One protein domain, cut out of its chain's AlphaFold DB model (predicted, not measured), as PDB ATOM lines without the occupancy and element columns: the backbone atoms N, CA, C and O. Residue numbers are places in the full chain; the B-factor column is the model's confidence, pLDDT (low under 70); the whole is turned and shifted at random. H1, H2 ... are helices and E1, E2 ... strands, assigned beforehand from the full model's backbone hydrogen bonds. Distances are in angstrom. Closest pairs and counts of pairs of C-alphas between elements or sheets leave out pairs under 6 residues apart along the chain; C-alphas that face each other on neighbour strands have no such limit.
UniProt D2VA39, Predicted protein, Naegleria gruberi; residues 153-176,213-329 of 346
ATOM      1  N   GLU A 153     127.159 132.810 232.943       88.88
ATOM      2  CA  GLU A 153     128.457 132.720 233.588       88.88
ATOM      3  C   GLU A 153     128.257 132.297 235.042       88.88
ATOM      4  O   GLU A 153     127.359 132.796 235.728       88.88
ATOM      5  N   VAL A 154     129.089 131.382 235.520       87.81
ATOM      6  CA  VAL A 154     129.122 130.937 236.910       87.81
ATOM      7  C   VAL A 154     130.535 131.097 237.426       87.81
ATOM      8  O   VAL A 154     131.481 130.589 236.834       87.81
ATOM      9  N   PHE A 155     130.669 131.746 238.572       84.50
ATOM     10  CA  PHE A 155     131.915 131.791 239.308       84.50
ATOM     11  C   PHE A 155     131.741 131.179 240.680       84.50
ATOM     12  O   PHE A 155     130.804 131.485 241.420       84.50
ATOM     13  N   VAL A 156     132.666 130.292 241.007       81.38
ATOM     14  CA  VAL A 156     132.735 129.625 242.294       81.38
ATOM     15  C   VAL A 156     134.110 129.882 242.858       81.38
ATOM     16  O   VAL A 156     135.114 129.520 242.247       81.38
ATOM     17  N   CYS A 157     134.149 130.461 244.050       74.12
ATOM     18  CA  CYS A 157     135.378 130.556 244.807       74.12
ATOM     19  C   CYS A 157     135.285 129.732 246.082       74.12
ATOM     20  O   CYS A 157     134.316 129.823 246.833       74.12
ATOM     21  N   CYS A 158     136.317 128.934 246.329       72.06
ATOM     22  CA  CYS A 158     136.446 128.116 247.517       72.06
ATOM     23  C   CYS A 158     137.766 128.465 248.202       72.06
ATOM     24  O   CYS A 158     138.840 128.184 247.668       72.06
ATOM     25  N   LYS A 159     137.672 129.083 249.384       69.12
ATOM     26  CA  LYS A 159     138.797 129.297 250.297       69.12
ATOM     27  C   LYS A 159     138.520 128.510 251.568       69.12
ATOM     28  O   LYS A 159     137.554 128.780 252.274       69.12
ATOM     29  N   THR A 160     139.350 127.519 251.838       67.25
ATOM     30  CA  THR A 160     139.344 126.728 253.071       67.25
ATOM     31  C   THR A 160     140.752 126.736 253.655       67.25
ATOM     32  O   THR A 160     141.698 127.155 252.988       67.25
ATOM     33  N   SER A 161     140.918 126.246 254.885       68.31
ATOM     34  CA  SER A 161     142.244 126.073 255.496       68.31
ATOM     35  C   SER A 161     143.164 125.129 254.710       68.31
ATOM     36  O   SER A 161     144.374 125.178 254.896       68.31
ATOM     37  N   GLU A 162     142.607 124.276 253.846       65.69
ATOM     38  CA  GLU A 162     143.335 123.219 253.130       65.69
ATOM     39  C   GLU A 162     143.391 123.440 251.609       65.69
ATOM     40  O   GLU A 162     144.185 122.807 250.915       65.69
ATOM     41  N   MET A 163     142.547 124.321 251.065       66.19
ATOM     42  CA  MET A 163     142.386 124.502 249.625       66.19
ATOM     43  C   MET A 163     141.915 125.913 249.277       66.19
ATOM     44  O   MET A 163     140.921 126.396 249.818       66.19
ATOM     45  N   GLU A 164     142.579 126.513 248.289       73.12
ATOM     46  CA  GLU A 164     142.191 127.768 247.652       73.12
ATOM     47  C   GLU A 164     142.040 127.539 246.141       73.12
ATOM     48  O   GLU A 164     142.995 127.175 245.449       73.12
ATOM     49  N   ARG A 165     140.810 127.657 245.630       78.00
ATOM     50  CA  ARG A 165     140.454 127.416 244.223       78.00
ATOM     51  C   ARG A 165     139.419 128.439 243.764       78.00
ATOM     52  O   ARG A 165     138.461 128.711 244.483       78.00
ATOM     53  N   ALA A 166     139.561 128.907 242.530       81.50
ATOM     54  CA  ALA A 166     138.523 129.634 241.810       81.50
ATOM     55  C   ALA A 166     138.164 128.884 240.523       81.50
ATOM     56  O   ALA A 166     139.028 128.292 239.874       81.50
ATOM     57  N   LEU A 167     136.886 128.917 240.167       86.31
ATOM     58  CA  LEU A 167     136.341 128.389 238.928       86.31
ATOM     59  C   LEU A 167     135.492 129.480 238.286       86.31
ATOM     60  O   LEU A 167     134.612 130.029 238.939       86.31
ATOM     61  N   MET A 168     135.725 129.729 237.003       90.12
ATOM     62  CA  MET A 168     134.846 130.502 236.134       90.12
ATOM     63  C   MET A 168     134.353 129.561 235.030       90.12
ATOM     64  O   MET A 168     135.154 128.824 234.451       90.12
ATOM     65  N   ALA A 169     133.045 129.517 234.808       91.62
ATOM     66  CA  ALA A 169     132.396 128.579 233.909       91.62
ATOM     67  C   ALA A 169     131.344 129.286 233.052       91.62
ATOM     68  O   ALA A 169     130.409 129.900 233.564       91.62
ATOM     69  N   HIS A 170     131.465 129.086 231.744       92.25
ATOM     70  CA  HIS A 170     130.652 129.729 230.726       92.25
ATOM     71  C   HIS A 170     129.868 128.684 229.924       92.25
ATOM     72  O   HIS A 170     130.450 127.690 229.481       92.25
ATOM     73  N   ASN A 171     128.570 128.907 229.691       90.56
ATOM     74  CA  ASN A 171     127.856 128.236 228.600       90.56
ATOM     75  C   ASN A 171     127.627 129.217 227.451       90.56
ATOM     76  O   ASN A 171     127.083 130.302 227.657       90.56
ATOM     77  N   GLU A 172     127.994 128.800 226.243       88.69
ATOM     78  CA  GLU A 172     127.730 129.578 225.037       88.69
ATOM     79  C   GLU A 172     126.482 129.029 224.344       88.69
ATOM     80  O   GLU A 172     126.471 127.902 223.839       88.69
ATOM     81  N   ASP A 173     125.438 129.852 224.304       84.69
ATOM     82  CA  ASP A 173     124.180 129.532 223.642       84.69
ATOM     83  C   ASP A 173     124.095 130.322 222.332       84.69
ATOM     84  O   ASP A 173     123.779 131.517 222.318       84.69
ATOM     85  N   ALA A 174     124.325 129.644 221.212       78.94
ATOM     86  CA  ALA A 174     124.251 130.231 219.880       78.94
ATOM     87  C   ALA A 174     123.439 129.374 218.912       78.94
ATOM     88  O   ALA A 174     122.857 128.356 219.288       78.94
ATOM     89  N   ASP A 175     123.363 129.814 217.651       76.69
ATOM     90  CA  ASP A 175     122.797 128.969 216.604       76.69
ATOM     91  C   ASP A 175     123.558 127.638 216.551       76.69
ATOM     92  O   ASP A 175     124.784 127.628 216.660       76.69
ATOM     93  N   LYS A 176     122.844 126.520 216.382       78.06
ATOM     94  CA  LYS A 176     123.450 125.182 216.419       78.06
ATOM     95  C   LYS A 176     124.630 125.067 215.453       78.06
ATOM     96  O   LYS A 176     125.653 124.498 215.824       78.06
ATOM     97  N   THR A 213     133.008 135.391 222.899       93.38
ATOM     98  CA  THR A 213     132.493 134.269 223.713       93.38
ATOM     99  C   THR A 213     133.255 134.171 225.039       93.38
ATOM    100  O   THR A 213     132.962 134.928 225.946       93.38
ATOM    101  N   PHE A 214     134.271 133.320 225.161       96.00
ATOM    102  CA  PHE A 214     135.130 133.198 226.333       96.00
ATOM    103  C   PHE A 214     136.592 133.021 225.926       96.00
ATOM    104  O   PHE A 214     136.923 132.657 224.790       96.00
ATOM    105  N   GLY A 215     137.491 133.276 226.868       96.81
ATOM    106  CA  GLY A 215     138.924 133.150 226.653       96.81
ATOM    107  C   GLY A 215     139.728 133.579 227.865       96.81
ATOM    108  O   GLY A 215     139.184 133.942 228.903       96.81
ATOM    109  N   TRP A 216     141.043 133.525 227.749       96.88
ATOM    110  CA  TRP A 216     141.954 133.992 228.782       96.88
ATOM    111  C   TRP A 216     143.267 134.455 228.170       96.88
ATOM    112  O   TRP A 216     143.680 134.011 227.096       96.88
ATOM    113  N   ASN A 217     143.942 135.341 228.885       94.88
ATOM    114  CA  ASN A 217     145.308 135.741 228.592       94.88
ATOM    115  C   ASN A 217     146.203 135.423 229.802       94.88
ATOM    116  O   ASN A 217     145.848 134.619 230.670       94.88
ATOM    117  N   GLU A 218     147.398 136.003 229.851       91.94
ATOM    118  CA  GLU A 218     148.327 135.780 230.959       91.94
ATOM    119  C   GLU A 218     147.764 136.222 232.321       91.94
ATOM    120  O   GLU A 218     148.086 135.603 233.337       91.94
ATOM    121  N   TYR A 219     146.889 137.226 232.327       94.12
ATOM    122  CA  TYR A 219     146.441 137.957 233.508       94.12
ATOM    123  C   TYR A 219     145.000 137.643 233.915       94.12
ATOM    124  O   TYR A 219     144.697 137.568 235.107       94.12
ATOM    125  N   LEU A 220     144.108 137.472 232.939       96.19
ATOM    126  CA  LEU A 220     142.661 137.474 233.133       96.19
ATOM    127  C   LEU A 220     141.982 136.302 232.416       96.19
ATOM    128  O   LEU A 220     142.447 135.830 231.376       96.19
ATOM    129  N   VAL A 221     140.849 135.874 232.971       96.62
ATOM    130  CA  VAL A 221     139.871 134.967 232.359       96.62
ATOM    131  C   VAL A 221     138.619 135.774 232.036       96.62
ATOM    132  O   VAL A 221     138.184 136.583 232.855       96.62
ATOM    133  N   PHE A 222     138.050 135.564 230.854       97.19
ATOM    134  CA  PHE A 222     136.955 136.351 230.300       97.19
ATOM    135  C   PHE A 222     135.796 135.462 229.846       97.19
ATOM    136  O   PHE A 222     136.003 134.387 229.280       97.19
ATOM    137  N   GLY A 223     134.583 135.981 230.017       96.06
ATOM    138  CA  GLY A 223     133.345 135.472 229.437       96.06
ATOM    139  C   GLY A 223     132.473 136.636 228.974       96.06
ATOM    140  O   GLY A 223     132.327 137.638 229.672       96.06
ATOM    141  N   THR A 224     131.896 136.533 227.790       94.06
ATOM    142  CA  THR A 224     131.163 137.598 227.113       94.06
ATOM    143  C   THR A 224     129.741 137.139 226.863       94.06
ATOM    144  O   THR A 224     129.491 136.200 226.115       94.06
ATOM    145  N   ASN A 225     128.778 137.855 227.434       90.50
ATOM    146  CA  ASN A 225     127.369 137.532 227.275       90.50
ATOM    147  C   ASN A 225     126.715 138.596 226.399       90.50
ATOM    148  O   ASN A 225     126.723 139.788 226.720       90.50
ATOM    149  N   GLY A 226     126.087 138.165 225.307       85.00
ATOM    150  CA  GLY A 226     125.300 139.060 224.469       85.00
ATOM    151  C   GLY A 226     124.120 139.660 225.238       85.00
ATOM    152  O   GLY A 226     123.324 138.935 225.842       85.00
ATOM    153  N   LYS A 227     123.968 140.986 225.178       82.19
ATOM    154  CA  LYS A 227     122.771 141.687 225.653       82.19
ATOM    155  C   LYS A 227     122.010 142.230 224.445       82.19
ATOM    156  O   LYS A 227     122.564 142.442 223.372       82.19
ATOM    157  N   SER A 228     120.705 142.406 224.602       76.62
ATOM    158  CA  SER A 228     119.834 142.905 223.532       76.62
ATOM    159  C   SER A 228     119.159 144.184 224.011       76.62
ATOM    160  O   SER A 228     118.006 144.124 224.443       76.62
ATOM    161  N   PRO A 229     119.879 145.321 224.031       76.00
ATOM    162  CA  PRO A 229     119.255 146.596 224.353       76.00
ATOM    163  C   PRO A 229     118.147 146.893 223.332       76.00
ATOM    164  O   PRO A 229     118.269 146.556 222.156       76.00
ATOM    165  N   LYS A 230     117.055 147.527 223.781       71.12
ATOM    166  CA  LYS A 230     115.899 147.858 222.920       71.12
ATOM    167  C   LYS A 230     116.272 148.794 221.766       71.12
ATOM    168  O   LYS A 230     115.584 148.820 220.753       71.12
ATOM    169  N   LYS A 231     117.318 149.596 221.959       73.12
ATOM    170  CA  LYS A 231     117.847 150.551 220.990       73.12
ATOM    171  C   LYS A 231     119.331 150.262 220.792       73.12
ATOM    172  O   LYS A 231     120.039 149.978 221.756       73.12
ATOM    173  N   THR A 232     119.770 150.316 219.545       78.31
ATOM    174  CA  THR A 232     121.154 150.084 219.120       78.31
ATOM    175  C   THR A 232     121.561 151.187 218.150       78.31
ATOM    176  O   THR A 232     120.697 151.833 217.558       78.31
ATOM    177  N   LEU A 233     122.864 151.407 217.973       72.75
ATOM    178  CA  LEU A 233     123.394 152.372 216.999       72.75
ATOM    179  C   LEU A 233     123.631 151.720 215.628       72.75
ATOM    180  O   LEU A 233     124.536 152.095 214.886       72.75
ATOM    181  N   THR A 234     122.826 150.713 215.271       67.88
ATOM    182  CA  THR A 234     122.974 150.024 213.986       67.88
ATOM    183  C   THR A 234     122.714 150.970 212.818       67.88
ATOM    184  O   THR A 234     123.426 150.906 211.818       67.88
ATOM    185  N   GLU A 235     121.745 151.880 212.937       67.00
ATOM    186  CA  GLU A 235     121.428 152.843 211.875       67.00
ATOM    187  C   GLU A 235     122.521 153.896 211.681       67.00
ATOM    188  O   GLU A 235     122.880 154.194 210.544       67.00
ATOM    189  N   SER A 236     123.116 154.390 212.769       69.06
ATOM    190  CA  SER A 236     124.197 155.381 212.725       69.06
ATOM    191  C   SER A 236     125.595 154.780 212.542       69.06
ATOM    192  O   SER A 236     126.554 155.538 212.484       69.06
ATOM    193  N   CYS A 237     125.714 153.452 212.425       81.00
ATOM    194  CA  CYS A 237     126.977 152.716 212.285       81.00
ATOM    195  C   CYS A 237     127.972 152.995 213.427       81.00
ATOM    196  O   CYS A 237     128.932 153.732 213.249       81.00
ATOM    197  N   GLY A 238     127.761 152.394 214.599       90.44
ATOM    198  CA  GLY A 238     128.797 152.343 215.641       90.44
ATOM    199  C   GLY A 238     129.835 151.235 215.397       90.44
ATOM    200  O   GLY A 238     129.817 150.535 214.391       90.44
ATOM    201  N   ILE A 239     130.708 150.984 216.361       95.06
ATOM    202  CA  ILE A 239     131.688 149.901 216.342       95.06
ATOM    203  C   ILE A 239     130.999 148.581 216.734       95.06
ATOM    204  O   ILE A 239     130.330 148.526 217.774       95.06
ATOM    205  N   PRO A 240     131.148 147.490 215.954       94.88
ATOM    206  CA  PRO A 240     130.599 146.190 216.320       94.88
ATOM    207  C   PRO A 240     131.235 145.651 217.596       94.88
ATOM    208  O   PRO A 240     132.452 145.737 217.788       94.88
ATOM    209  N   ARG A 241     130.431 145.001 218.443       93.31
ATOM    210  CA  ARG A 241     130.904 144.524 219.751       93.31
ATOM    211  C   ARG A 241     132.098 143.573 219.674       93.31
ATOM    212  O   ARG A 241     132.876 143.510 220.614       93.31
ATOM    213  N   CYS A 242     132.245 142.815 218.583       95.38
ATOM    214  CA  CYS A 242     133.330 141.843 218.436       95.38
ATOM    215  C   CYS A 242     134.707 142.518 218.513       95.38
ATOM    216  O   CYS A 242     135.598 141.994 219.174       95.38
ATOM    217  N   PHE A 243     134.848 143.713 217.934       97.38
ATOM    218  CA  PHE A 243     136.100 144.472 217.942       97.38
ATOM    219  C   PHE A 243     136.410 145.050 219.325       97.38
ATOM    220  O   PHE A 243     137.531 144.907 219.809       97.38
ATOM    221  N   ILE A 244     135.401 145.610 220.002       97.19
ATOM    222  CA  ILE A 244     135.551 146.107 221.379       97.19
ATOM    223  C   ILE A 244     135.907 144.948 222.317       97.19
ATOM    224  O   ILE A 244     136.833 145.057 223.112       97.19
ATOM    225  N   ASN A 245     135.231 143.805 222.193       96.31
ATOM    226  CA  ASN A 245     135.538 142.632 223.004       96.31
ATOM    227  C   ASN A 245     136.945 142.086 222.742       96.31
ATOM    228  O   ASN A 245     137.663 141.766 223.688       96.31
ATOM    229  N   ARG A 246     137.363 142.008 221.471       96.38
ATOM    230  CA  ARG A 246     138.722 141.592 221.106       96.38
ATOM    231  C   ARG A 246     139.762 142.499 221.757       96.38
ATOM    232  O   ARG A 246     140.750 141.977 222.273       96.38
ATOM    233  N   TYR A 247     139.517 143.812 221.771       96.44
ATOM    234  CA  TYR A 247     140.352 144.786 222.470       96.44
ATOM    235  C   TYR A 247     140.361 144.549 223.975       96.44
ATOM    236  O   TYR A 247     141.422 144.475 224.582       96.44
ATOM    237  N   VAL A 248     139.202 144.346 224.590       97.06
ATOM    238  CA  VAL A 248     139.077 144.094 226.031       97.06
ATOM    239  C   VAL A 248     139.807 142.823 226.482       97.06
ATOM    240  O   VAL A 248     140.396 142.805 227.559       97.06
ATOM    241  N   TYR A 249     139.847 141.775 225.659       95.81
ATOM    242  CA  TYR A 249     140.553 140.532 225.999       95.81
ATOM    243  C   TYR A 249     142.084 140.686 226.054       95.81
ATOM    244  O   TYR A 249     142.788 139.789 226.518       95.81
ATOM    245  N   GLU A 250     142.628 141.825 225.618       93.88
ATOM    246  CA  GLU A 250     144.052 142.153 225.763       93.88
ATOM    247  C   GLU A 250     144.369 142.912 227.065       93.88
ATOM    248  O   GLU A 250     145.509 143.346 227.247       93.88
ATOM    249  N   SER A 251     143.388 143.116 227.950       95.50
ATOM    250  CA  SER A 251     143.586 143.800 229.232       95.50
ATOM    251  C   SER A 251     144.404 142.968 230.218       95.50
ATOM    252  O   SER A 251     144.340 141.737 230.228       95.50
ATOM    253  N   LYS A 252     145.140 143.651 231.096       94.19
ATOM    254  CA  LYS A 252     146.001 143.062 232.130       94.19
ATOM    255  C   LYS A 252     145.412 143.170 233.539       94.19
ATOM    256  O   LYS A 252     145.890 142.506 234.453       94.19
ATOM    257  N   SER A 253     144.375 143.985 233.721       94.69
ATOM    258  CA  SER A 253     143.630 144.127 234.978       94.69
ATOM    259  C   SER A 253     142.139 144.369 234.730       94.69
ATOM    260  O   SER A 253     141.733 144.761 233.633       94.69
ATOM    261  N   ILE A 254     141.309 144.148 235.754       95.38
ATOM    262  CA  ILE A 254     139.863 144.426 235.698       95.38
ATOM    263  C   ILE A 254     139.607 145.930 235.496       95.38
ATOM    264  O   ILE A 254     138.649 146.330 234.835       95.38
ATOM    265  N   GLU A 255     140.472 146.781 236.034       95.56
ATOM    266  CA  GLU A 255     140.426 148.232 235.860       95.56
ATOM    267  C   GLU A 255     140.686 148.603 234.401       95.56
ATOM    268  O   GLU A 255     139.943 149.397 233.835       95.56
ATOM    269  N   GLU A 256     141.664 147.963 233.754       96.94
ATOM    270  CA  GLU A 256     141.925 148.176 232.332       96.94
ATOM    271  C   GLU A 256     140.758 147.689 231.458       96.94
ATOM    272  O   GLU A 256     140.410 148.348 230.482       96.94
ATOM    273  N   VAL A 257     140.091 146.582 231.820       97.88
ATOM    274  CA  VAL A 257     138.828 146.165 231.174       97.88
ATOM    275  C   VAL A 257     137.785 147.281 231.249       97.88
ATOM    276  O   VAL A 257     137.189 147.617 230.228       97.88
ATOM    277  N   HIS A 258     137.581 147.873 232.429       97.12
ATOM    278  CA  HIS A 258     136.630 148.973 232.603       97.12
ATOM    279  C   HIS A 258     136.994 150.179 231.733       97.12
ATOM    280  O   HIS A 258     136.163 150.646 230.958       97.12
ATOM    281  N   THR A 259     138.246 150.638 231.799       97.50
ATOM    282  CA  THR A 259     138.719 151.796 231.030       97.50
ATOM    283  C   THR A 259     138.563 151.591 229.524       97.50
ATOM    284  O   THR A 259     138.070 152.484 228.842       97.50
ATOM    285  N   ARG A 260     138.909 150.409 228.995       97.25
ATOM    286  CA  ARG A 260     138.753 150.102 227.563       97.25
ATOM    287  C   ARG A 260     137.289 150.056 227.124       97.25
ATOM    288  O   ARG A 260     136.970 150.457 226.008       97.25
ATOM    289  N   LEU A 261     136.382 149.596 227.987       96.88
ATOM    290  CA  LEU A 261     134.942 149.658 227.714       96.88
ATOM    291  C   LEU A 261     134.432 151.106 227.726       96.88
ATOM    292  O   LEU A 261     133.684 151.500 226.834       96.88
ATOM    293  N   GLU A 262     134.866 151.923 228.688       95.69
ATOM    294  CA  GLU A 262     134.513 153.345 228.758       95.69
ATOM    295  C   GLU A 262     135.051 154.166 227.581       95.69
ATOM    296  O   GLU A 262     134.424 155.157 227.196       95.69
ATOM    297  N   GLU A 263     136.204 153.793 227.026       95.75
ATOM    298  CA  GLU A 263     136.819 154.439 225.861       95.75
ATOM    299  C   GLU A 263     135.886 154.393 224.643       95.75
ATOM    300  O   GLU A 263     135.646 155.417 224.004       95.75
ATOM    301  N   TYR A 264     135.267 153.237 224.391       94.56
ATOM    302  CA  TYR A 264     134.415 153.006 223.218       94.56
ATOM    303  C   TYR A 264     132.909 153.027 223.514       94.56
ATOM    304  O   TYR A 264     132.100 152.775 222.620       94.56
ATOM    305  N   ALA A 265     132.499 153.373 224.736       92.06
ATOM    306  CA  ALA A 265     131.094 153.390 225.148       92.06
ATOM    307  C   ALA A 265     130.203 154.294 224.276       92.06
ATOM    308  O   ALA A 265     129.057 153.946 223.994       92.06
ATOM    309  N   LEU A 266     130.730 155.436 223.816       91.69
ATOM    310  CA  LEU A 266     129.990 156.356 222.940       91.69
ATOM    311  C   LEU A 266     129.872 155.853 221.497       91.69
ATOM    312  O   LEU A 266     128.999 156.308 220.766       91.69
ATOM    313  N   LEU A 267     130.738 154.922 221.092       92.62
ATOM    314  CA  LEU A 267     130.814 154.420 219.724       92.62
ATOM    315  C   LEU A 267     130.254 153.005 219.577       92.62
ATOM    316  O   LEU A 267     130.068 152.566 218.452       92.62
ATOM    317  N   SER A 268     129.977 152.267 220.653       92.31
ATOM    318  CA  SER A 268     129.503 150.882 220.551       92.31
ATOM    319  C   SER A 268     128.137 150.766 219.873       92.31
ATOM    320  O   SER A 268     127.171 151.417 220.267       92.31
ATOM    321  N   SER A 269     128.016 149.852 218.910       90.00
ATOM    322  CA  SER A 269     126.754 149.593 218.212       90.00
ATOM    323  C   SER A 269     125.727 148.829 219.019       90.00
ATOM    324  O   SER A 269     124.524 149.036 218.849       90.00
ATOM    325  N   SER A 270     126.184 147.905 219.859       88.06
ATOM    326  CA  SER A 270     125.322 146.975 220.578       88.06
ATOM    327  C   SER A 270     125.722 146.850 222.047       88.06
ATOM    328  O   SER A 270     126.699 147.446 222.501       88.06
ATOM    329  N   GLY A 271     124.901 146.130 222.812       88.69
ATOM    330  CA  GLY A 271     125.130 145.909 224.236       88.69
ATOM    331  C   GLY A 271     125.661 144.512 224.524       88.69
ATOM    332  O   GLY A 271     125.285 143.532 223.872       88.69
ATOM    333  N   PHE A 272     126.507 144.401 225.538       92.12
ATOM    334  CA  PHE A 272     127.047 143.132 226.009       92.12
ATOM    335  C   PHE A 272     127.533 143.258 227.454       92.12
ATOM    336  O   PHE A 272     127.620 144.349 228.012       92.12
ATOM    337  N   SER A 273     127.815 142.116 228.062       93.56
ATOM    338  CA  SER A 273     128.418 142.014 229.383       93.56
ATOM    339  C   SER A 273     129.746 141.283 229.262       93.56
ATOM    340  O   SER A 273     129.805 140.224 228.637       93.56
ATOM    341  N   THR A 274     130.780 141.842 229.880       95.62
ATOM    342  CA  THR A 274     132.082 141.214 230.074       95.62
ATOM    343  C   THR A 274     132.183 140.756 231.521       95.62
ATOM    344  O   THR A 274     132.300 141.560 232.443       95.62
ATOM    345  N   ASN A 275     132.129 139.448 231.722       95.38
ATOM    346  CA  ASN A 275     132.491 138.792 232.968       95.38
ATOM    347  C   ASN A 275     134.000 138.566 232.945       95.38
ATOM    348  O   ASN A 275     134.536 138.066 231.956       95.38
ATOM    349  N   VAL A 276     134.692 138.956 234.007       95.81
ATOM    350  CA  VAL A 276     136.151 138.886 234.064       95.81
ATOM    351  C   VAL A 276     136.621 138.507 235.456       95.81
ATOM    352  O   VAL A 276     136.122 139.042 236.443       95.81
ATOM    353  N   SER A 277     137.609 137.620 235.534       94.25
ATOM    354  CA  SER A 277     138.293 137.268 236.776       94.25
ATOM    355  C   SER A 277     139.808 137.302 236.612       94.25
ATOM    356  O   SER A 277     140.335 137.084 235.518       94.25
ATOM    357  N   THR A 278     140.527 137.579 237.699       92.69
ATOM    358  CA  THR A 278     141.986 137.466 237.719       92.69
ATOM    359  C   THR A 278     142.407 136.005 237.655       92.69
ATOM    360  O   THR A 278     141.816 135.130 238.282       92.69
ATOM    361  N   ARG A 279     143.469 135.717 236.902       89.62
ATOM    362  CA  ARG A 279     144.016 134.359 236.797       89.62
ATOM    363  C   ARG A 279     144.802 133.946 238.042       89.62
ATOM    364  O   ARG A 279     144.942 132.756 238.323       89.62
ATOM    365  N   PHE A 280     145.301 134.929 238.785       87.12
ATOM    366  CA  PHE A 280     146.052 134.749 240.019       87.12
ATOM    367  C   PHE A 280     145.419 135.544 241.160       87.12
ATOM    368  O   PHE A 280     144.632 136.470 240.938       87.12
ATOM    369  N   ILE A 281     145.786 135.165 242.381       84.81
ATOM    370  CA  ILE A 281     145.431 135.881 243.603       84.81
ATOM    371  C   ILE A 281     146.042 137.281 243.544       84.81
ATOM    372  O   ILE A 281     147.249 137.430 243.345       84.81
ATOM    373  N   VAL A 282     145.202 138.293 243.729       82.44
ATOM    374  CA  VAL A 282     145.639 139.674 243.906       82.44
ATOM    375  C   VAL A 282     145.860 139.897 245.392       82.44
ATOM    376  O   VAL A 282     144.998 139.562 246.204       82.44
ATOM    377  N   LYS A 283     147.027 140.441 245.736       78.56
ATOM    378  CA  LYS A 283     147.305 140.893 247.095       78.56
ATOM    379  C   LYS A 283     146.768 142.305 247.252       78.56
ATOM    380  O   LYS A 283     147.226 143.199 246.542       78.56
ATOM    381  N   ASP A 284     145.812 142.490 248.147       67.62
ATOM    382  CA  ASP A 284     145.353 143.810 248.567       67.62
ATOM    383  C   ASP A 284     145.356 143.902 250.102       67.62
ATOM    384  O   ASP A 284     145.421 142.888 250.799       67.62
ATOM    385  N   ASP A 285     145.316 145.122 250.637       59.12
ATOM    386  CA  ASP A 285     145.389 145.371 252.086       59.12
ATOM    387  C   ASP A 285     144.197 144.781 252.875       59.12
ATOM    388  O   ASP A 285     144.186 144.776 254.109       59.12
ATOM    389  N   VAL A 286     143.161 144.312 252.177       58.31
ATOM    390  CA  VAL A 286     141.862 143.910 252.709       58.31
ATOM    391  C   VAL A 286     141.664 142.392 252.647       58.31
ATOM    392  O   VAL A 286     141.169 141.856 253.640       58.31
ATOM    393  N   ASN A 287     142.019 141.707 251.551       60.94
ATOM    394  CA  ASN A 287     141.949 140.258 251.334       60.94
ATOM    395  C   ASN A 287     142.846 139.801 250.151       60.94
ATOM    396  O   ASN A 287     142.566 140.121 248.998       60.94
ATOM    397  N   ASP A 288     143.813 138.912 250.402       74.50
ATOM    398  CA  ASP A 288     144.498 138.156 249.341       74.50
ATOM    399  C   ASP A 288     143.508 137.186 248.670       74.50
ATOM    400  O   ASP A 288     143.163 136.148 249.258       74.50
ATOM    401  N   PHE A 289     143.014 137.516 247.468       75.62
ATOM    402  CA  PHE A 289     142.095 136.630 246.745       75.62
ATOM    403  C   PHE A 289     141.971 136.868 245.229       75.62
ATOM    404  O   PHE A 289     142.492 137.835 244.676       75.62
ATOM    405  N   TYR A 290     141.259 135.965 244.542       85.00
ATOM    406  CA  TYR A 290     140.839 136.163 243.152       85.00
ATOM    407  C   TYR A 290     139.780 137.260 243.077       85.00
ATOM    408  O   TYR A 290     138.778 137.215 243.795       85.00
ATOM    409  N   GLN A 291     139.974 138.219 242.179       87.31
ATOM    410  CA  GLN A 291     138.980 139.250 241.920       87.31
ATOM    411  C   GLN A 291     138.093 138.828 240.755       87.31
ATOM    412  O   GLN A 291     138.535 138.143 239.827       87.31
ATOM    413  N   MET A 292     136.834 139.256 240.790       88.38
ATOM    414  CA  MET A 292     135.920 139.102 239.670       88.38
ATOM    415  C   MET A 292     134.992 140.307 239.566       88.38
ATOM    416  O   MET A 292     134.527 140.852 240.571       88.38
ATOM    417  N   ALA A 293     134.708 140.699 238.331       91.50
ATOM    418  CA  ALA A 293     133.721 141.707 238.020       91.50
ATOM    419  C   ALA A 293     132.871 141.298 236.818       91.50
ATOM    420  O   ALA A 293     133.302 140.571 235.924       91.50
ATOM    421  N   ASN A 294     131.658 141.828 236.798       93.81
ATOM    422  CA  ASN A 294     130.832 141.927 235.612       93.81
ATOM    423  C   ASN A 294     130.804 143.394 235.194       93.81
ATOM    424  O   ASN A 294     130.566 144.267 236.030       93.81
ATOM    425  N   ILE A 295     131.093 143.666 233.926       95.19
ATOM    426  CA  ILE A 295     131.045 145.014 233.369       95.19
ATOM    427  C   ILE A 295     130.108 144.998 232.171       95.19
ATOM    428  O   ILE A 295     130.351 144.278 231.202       95.19
ATOM    429  N   GLU A 296     129.017 145.755 232.242       94.38
ATOM    430  CA  GLU A 296     128.046 145.855 231.157       94.38
ATOM    431  C   GLU A 296     128.258 147.136 230.371       94.38
ATOM    432  O   GLU A 296     128.462 148.204 230.945       94.38
ATOM    433  N   LEU A 297     128.172 147.017 229.050       92.75
ATOM    434  CA  LEU A 297     128.196 148.132 228.124       92.75
ATOM    435  C   LEU A 297     126.885 148.145 227.342       92.75
ATOM    436  O   LEU A 297     126.442 147.113 226.826       92.75
ATOM    437  N   ALA A 298     126.293 149.327 227.207       90.56
ATOM    438  CA  ALA A 298     125.214 149.595 226.270       90.56
ATOM    439  C   ALA A 298     125.583 150.754 225.321       90.56
ATOM    440  O   ALA A 298     126.429 151.583 225.658       90.56
ATOM    441  N   PRO A 299     124.961 150.830 224.132       87.12
ATOM    442  CA  PRO A 299     125.158 151.950 223.216       87.12
ATOM    443  C   PRO A 299     124.697 153.284 223.816       87.12
ATOM    444  O   PRO A 299     123.629 153.351 224.432       87.12
ATOM    445  N   SER A 300     125.456 154.356 223.574       87.50
ATOM    446  CA  SER A 300     125.043 155.725 223.907       87.50
ATOM    447  C   SER A 300     123.989 156.225 222.918       87.50
ATOM    448  O   SER A 300     124.261 156.360 221.729       87.50
ATOM    449  N   LEU A 301     122.768 156.494 223.382       80.88
ATOM    450  CA  LEU A 301     121.664 156.889 222.494       80.88
ATOM    451  C   LEU A 301     121.642 158.381 222.157       80.88
ATOM    452  O   LEU A 301     121.047 158.771 221.156       80.88
ATOM    453  N   ASP A 302     122.245 159.208 223.003       82.81
ATOM    454  CA  ASP A 302     122.341 160.656 222.829       82.81
ATOM    455  C   ASP A 302     123.725 161.100 222.330       82.81
ATOM    456  O   ASP A 302     123.928 162.286 222.057       82.81
ATOM    457  N   GLY A 303     124.667 160.156 222.215       82.31
ATOM    458  CA  GLY A 303     126.061 160.399 221.855       82.31
ATOM    459  C   GLY A 303     126.847 161.173 222.915       82.31
ATOM    460  O   GLY A 303     127.928 161.675 222.615       82.31
ATOM    461  N   LYS A 304     126.311 161.316 224.134       85.69
ATOM    462  CA  LYS A 304     126.889 162.145 225.203       85.69
ATOM    463  C   LYS A 304     127.140 161.341 226.466       85.69
ATOM    464  O   LYS A 304     128.194 161.492 227.081       85.69
ATOM    465  N   GLU A 305     126.200 160.484 226.845       88.50
ATOM    466  CA  GLU A 305     126.304 159.694 228.065       88.50
ATOM    467  C   GLU A 305     126.862 158.303 227.782       88.50
ATOM    468  O   GLU A 305     126.340 157.544 226.960       88.50
ATOM    469  N   LYS A 306     127.927 157.952 228.505       91.69
ATOM    470  CA  LYS A 306     128.488 156.602 228.500       91.69
ATOM    471  C   LYS A 306     127.589 155.684 229.322       91.69
ATOM    472  O   LYS A 306     127.291 155.982 230.474       91.69
ATOM    473  N   GLN A 307     127.203 154.552 228.746       91.69
ATOM    474  CA  GLN A 307     126.374 153.549 229.414       91.69
ATOM    475  C   GLN A 307     127.239 152.337 229.772       91.69
ATOM    476  O   GLN A 307     127.210 151.315 229.085       91.69
ATOM    477  N   VAL A 308     128.050 152.485 230.821       93.06
ATOM    478  CA  VAL A 308     128.917 151.423 231.351       93.06
ATOM    479  C   VAL A 308     128.630 151.243 232.836       93.06
ATOM    480  O   VAL A 308     128.565 152.221 233.577       93.06
ATOM    481  N   SER A 309     128.449 150.001 233.280       93.50
ATOM    482  CA  SER A 309     128.270 149.668 234.694       93.50
ATOM    483  C   SER A 309     129.234 148.563 235.107       93.50
ATOM    484  O   SER A 309     129.444 147.610 234.365       93.50
ATOM    485  N   LYS A 310     129.833 148.683 236.298       93.06
ATOM    486  CA  LYS A 310     130.726 147.676 236.888       93.06
ATOM    487  C   LYS A 310     130.119 147.151 238.179       93.06
ATOM    488  O   LYS A 310     129.830 147.919 239.092       93.06
ATOM    489  N   TYR A 311     130.001 145.835 238.273       89.75
ATOM    490  CA  TYR A 311     129.691 145.123 239.500       89.75
ATOM    491  C   TYR A 311     130.885 144.255 239.896       89.75
ATOM    492  O   TYR A 311     131.151 143.229 239.269       89.75
ATOM    493  N   SER A 312     131.610 144.670 240.935       86.75
ATOM    494  CA  SER A 312     132.659 143.853 241.553       86.75
ATOM    495  C   SER A 312     132.036 142.886 242.550       86.75
ATOM    496  O   SER A 312     131.251 143.294 243.406       86.75
ATOM    497  N   ILE A 313     132.403 141.611 242.470       78.44
ATOM    498  CA  ILE A 313     131.856 140.593 243.366       78.44
ATOM    499  C   ILE A 313     132.553 140.710 244.727       78.44
ATOM    500  O   ILE A 313     133.780 140.613 244.793       78.44
ATOM    501  N   PRO A 314     131.801 140.922 245.820       68.75
ATOM    502  CA  PRO A 314     132.390 141.089 247.138       68.75
ATOM    503  C   PRO A 314     132.956 139.764 247.662       68.75
ATOM    504  O   PRO A 314     132.302 138.723 247.611       68.75
ATOM    505  N   ILE A 315     134.153 139.821 248.243       64.81
ATOM    506  CA  ILE A 315     134.780 138.685 248.926       64.81
ATOM    507  C   ILE A 315     134.345 138.729 250.395       64.81
ATOM    508  O   ILE A 315     134.747 139.622 251.143       64.81
ATOM    509  N   LYS A 316     133.495 137.788 250.827       58.31
ATOM    510  CA  LYS A 316     133.101 137.676 252.241       58.31
ATOM    511  C   LYS A 316     134.188 136.944 253.042       58.31
ATOM    512  O   LYS A 316     134.676 135.904 252.623       58.31
ATOM    513  N   ARG A 317     134.540 137.485 254.218       53.12
ATOM    514  CA  ARG A 317     135.614 136.992 255.110       53.12
ATOM    515  C   ARG A 317     135.267 135.740 255.933       53.12
ATOM    516  O   ARG A 317     136.172 135.128 256.489       53.12
ATOM    517  N   ASN A 318     133.990 135.370 256.053       51.88
ATOM    518  CA  ASN A 318     133.565 134.288 256.948       51.88
ATOM    519  C   ASN A 318     133.374 132.964 256.195       51.88
ATOM    520  O   ASN A 318     132.598 132.899 255.246       51.88
ATOM    521  N   ASN A 319     134.016 131.902 256.698       48.25
ATOM    522  CA  ASN A 319     133.999 130.521 256.184       48.25
ATOM    523  C   ASN A 319     132.602 129.873 256.031       48.25
ATOM    524  O   ASN A 319     132.525 128.747 255.547       48.25
ATOM    525  N   SER A 320     131.515 130.517 256.471       48.78
ATOM    526  CA  SER A 320     130.163 129.951 256.390       48.78
ATOM    527  C   SER A 320     129.458 130.201 255.054       48.78
ATOM    528  O   SER A 320     128.566 129.432 254.716       48.78
ATOM    529  N   ASP A 321     129.872 131.221 254.289       52.25
ATOM    530  CA  ASP A 321     129.242 131.597 253.017       52.25
ATOM    531  C   ASP A 321     130.297 131.532 251.902       52.25
ATOM    532  O   ASP A 321     131.124 132.435 251.764       52.25
ATOM    533  N   GLN A 322     130.295 130.472 251.090       54.38
ATOM    534  CA  GLN A 322     131.131 130.434 249.887       54.38
ATOM    535  C   GLN A 322     130.602 131.473 248.876       54.38
ATOM    536  O   GLN A 322     129.411 131.452 248.561       54.38
ATOM    537  N   PRO A 323     131.429 132.406 248.359       61.41
ATOM    538  CA  PRO A 323     130.963 133.367 247.369       61.41
ATOM    539  C   PRO A 323     130.750 132.648 246.033       61.41
ATOM    540  O   PRO A 323     131.688 132.371 245.281       61.41
ATOM    541  N   HIS A 324     129.490 132.333 245.750       64.38
ATOM    542  CA  HIS A 324     129.031 131.877 244.445       64.38
ATOM    543  C   HIS A 324     128.392 133.048 243.699       64.38
ATOM    544  O   HIS A 324     127.607 133.808 244.268       64.38
ATOM    545  N   TYR A 325     128.714 133.184 242.417       70.44
ATOM    546  CA  TYR A 325     128.121 134.178 241.534       70.44
ATOM    547  C   TYR A 325     127.582 133.505 240.285       70.44
ATOM    548  O   TYR A 325     128.251 132.681 239.664       70.44
ATOM    549  N   VAL A 326     126.363 133.873 239.911       72.56
ATOM    550  CA  VAL A 326     125.725 133.396 238.691       72.56
ATOM    551  C   VAL A 326     125.186 134.602 237.945       72.56
ATOM    552  O   VAL A 326     124.289 135.293 238.425       72.56
ATOM    553  N   HIS A 327     125.701 134.826 236.744       73.38
ATOM    554  CA  HIS A 327     125.195 135.820 235.816       73.38
ATOM    555  C   HIS A 327     124.458 135.121 234.684       73.38
ATOM    556  O   HIS A 327     125.008 134.267 233.995       73.38
ATOM    557  N   ARG A 328     123.192 135.481 234.473       67.56
ATOM    558  CA  ARG A 328     122.381 134.949 233.372       67.56
ATOM    559  C   ARG A 328     121.721 136.081 232.619       67.56
ATOM    560  O   ARG A 328     121.338 137.102 233.194       67.56
ATOM    561  N   ARG A 329     121.480 135.867 231.329       59.53
ATOM    562  CA  ARG A 329     120.551 136.714 230.584       59.53
ATOM    563  C   ARG A 329     119.131 136.507 231.134       59.53
ATOM    564  O   ARG A 329     118.555 135.435 230.984       59.53
TER     565      ARG A 329
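AT A GLANCE: This is residues 153 to 176 and 213 to 329 of the 346 residues of the protein "Predicted protein" of Naegleria gruberi (UniProt D2VA39). A twisted sheet of five strands forms the core slab, with the helical hairpin of H1 and H2 packed on one face and a smaller sheet of three strands partly covering the other face, the two sheets making a sandwich. The longest axis runs between the turn from E1 to E2, at the far end of the small sheet, and the long loop between E4 and H1. The printed part has 141 residues, with two named helices and eight named strands in the order E1 E2 E3 E4 H1 H2 E5 E6 E7 E8; 70 residues, under half, are in named elements, and the class is mixed, helices and strands. The large sheet runs E3 E4 E5 E6 E7 and the small one E2 E1 E8, both antiparallel throughout. The whole is compact, with a radius of gyration of the C-alphas of 16.1 A and spans of 55 by 38 by 26 A.

HOW THE PARTS SIT: In the large sheet, E5, residues 272 to 278, is an inner strand between E4, residues 220 to 226, and E6, residues 292 to 298. N 223 and O 275 are 2.8 A apart, and N 274 and O 295 are 2.8 A apart, both within hydrogen-bond range. E7, residues 307 to 312, is the edge strand beside E6, with N 311 and O 294 2.8 A apart. E5, E6 and E7 form a meander, each strand the antiparallel neighbour of the one before. E3, residues 214 to 217, is the other edge strand and forms a hairpin with E4, with N 222 and O 215 2.8 A apart. H2, residues 254 to 264, is on this sheet at a height of 8.3 A, over E6 and only just over E5, where 3 of its C-alphas fall. It runs along the strands, at 4 degrees to E6 on the local plane; the closest C-alphas of H2 and E6, His 258 and Ile 295, are 6.9 A apart. H1, residues 241 to 248, is on the same face at a height of 9.5 A, over E5, and runs along the strands at 19 degrees to E5 on the local plane. These helices and the sheet make two layers, helices on one face of a sheet. H1 and H2 touch, with Val 248 and Val 257 their closest C-alphas at 5.5 A, and run opposite ways at a steep tilt of 42 degrees. Every O i to N i+4 pair of H1 is within hydrogen-bond range, and 6 of 7 in H2. In the small sheet, E1, residues 153 to 159, is the inner strand. It forms a hairpin with E2, residues 164 to 171, where N 156 and O 167 are 2.9 A apart, and is antiparallel to E8, residues 324 to 328, where N 155 and O 325 are 2.8 A apart. The sandwich, two sheets face to face, has facing parts 10.1 A centre to centre, with strands at 19 degrees. The closest C-alphas of E2 and E4, His 170 and Gly 223, are 6.5 A apart.

IN THESE COORDINATES: E1 begins at C-alpha 153, (128.457, 132.720, 233.588), and is 19.9 A long; E2 is 23.8 A. E3 is 10.7 A and E4 19.5 A. H1 is 10.3 A and H2 16.1 A, with C-alpha 254 at (139.863, 144.426, 235.698). E5 is 19.8 A, E6 20.1 A and E7 16.8 A. E8, 13.3 A, ends at C-alpha 328, (122.381, 134.949, 233.372).

THE WHOLE: The two C-alphas farthest apart, those of Glu 162 and Glu 235, are 55.3 A apart. Residues 177 to 212 are not printed, and C-alphas 176 and 213 are 14.7 A apart across the cut. The long links are E4 to H1, E5 to E6, and E7 to E8. The mean pLDDT of the printed part is 84.0; residues 159 to 163, 234 to 236, 284 to 287, 314 to 324 and 328 to 329 are under 70.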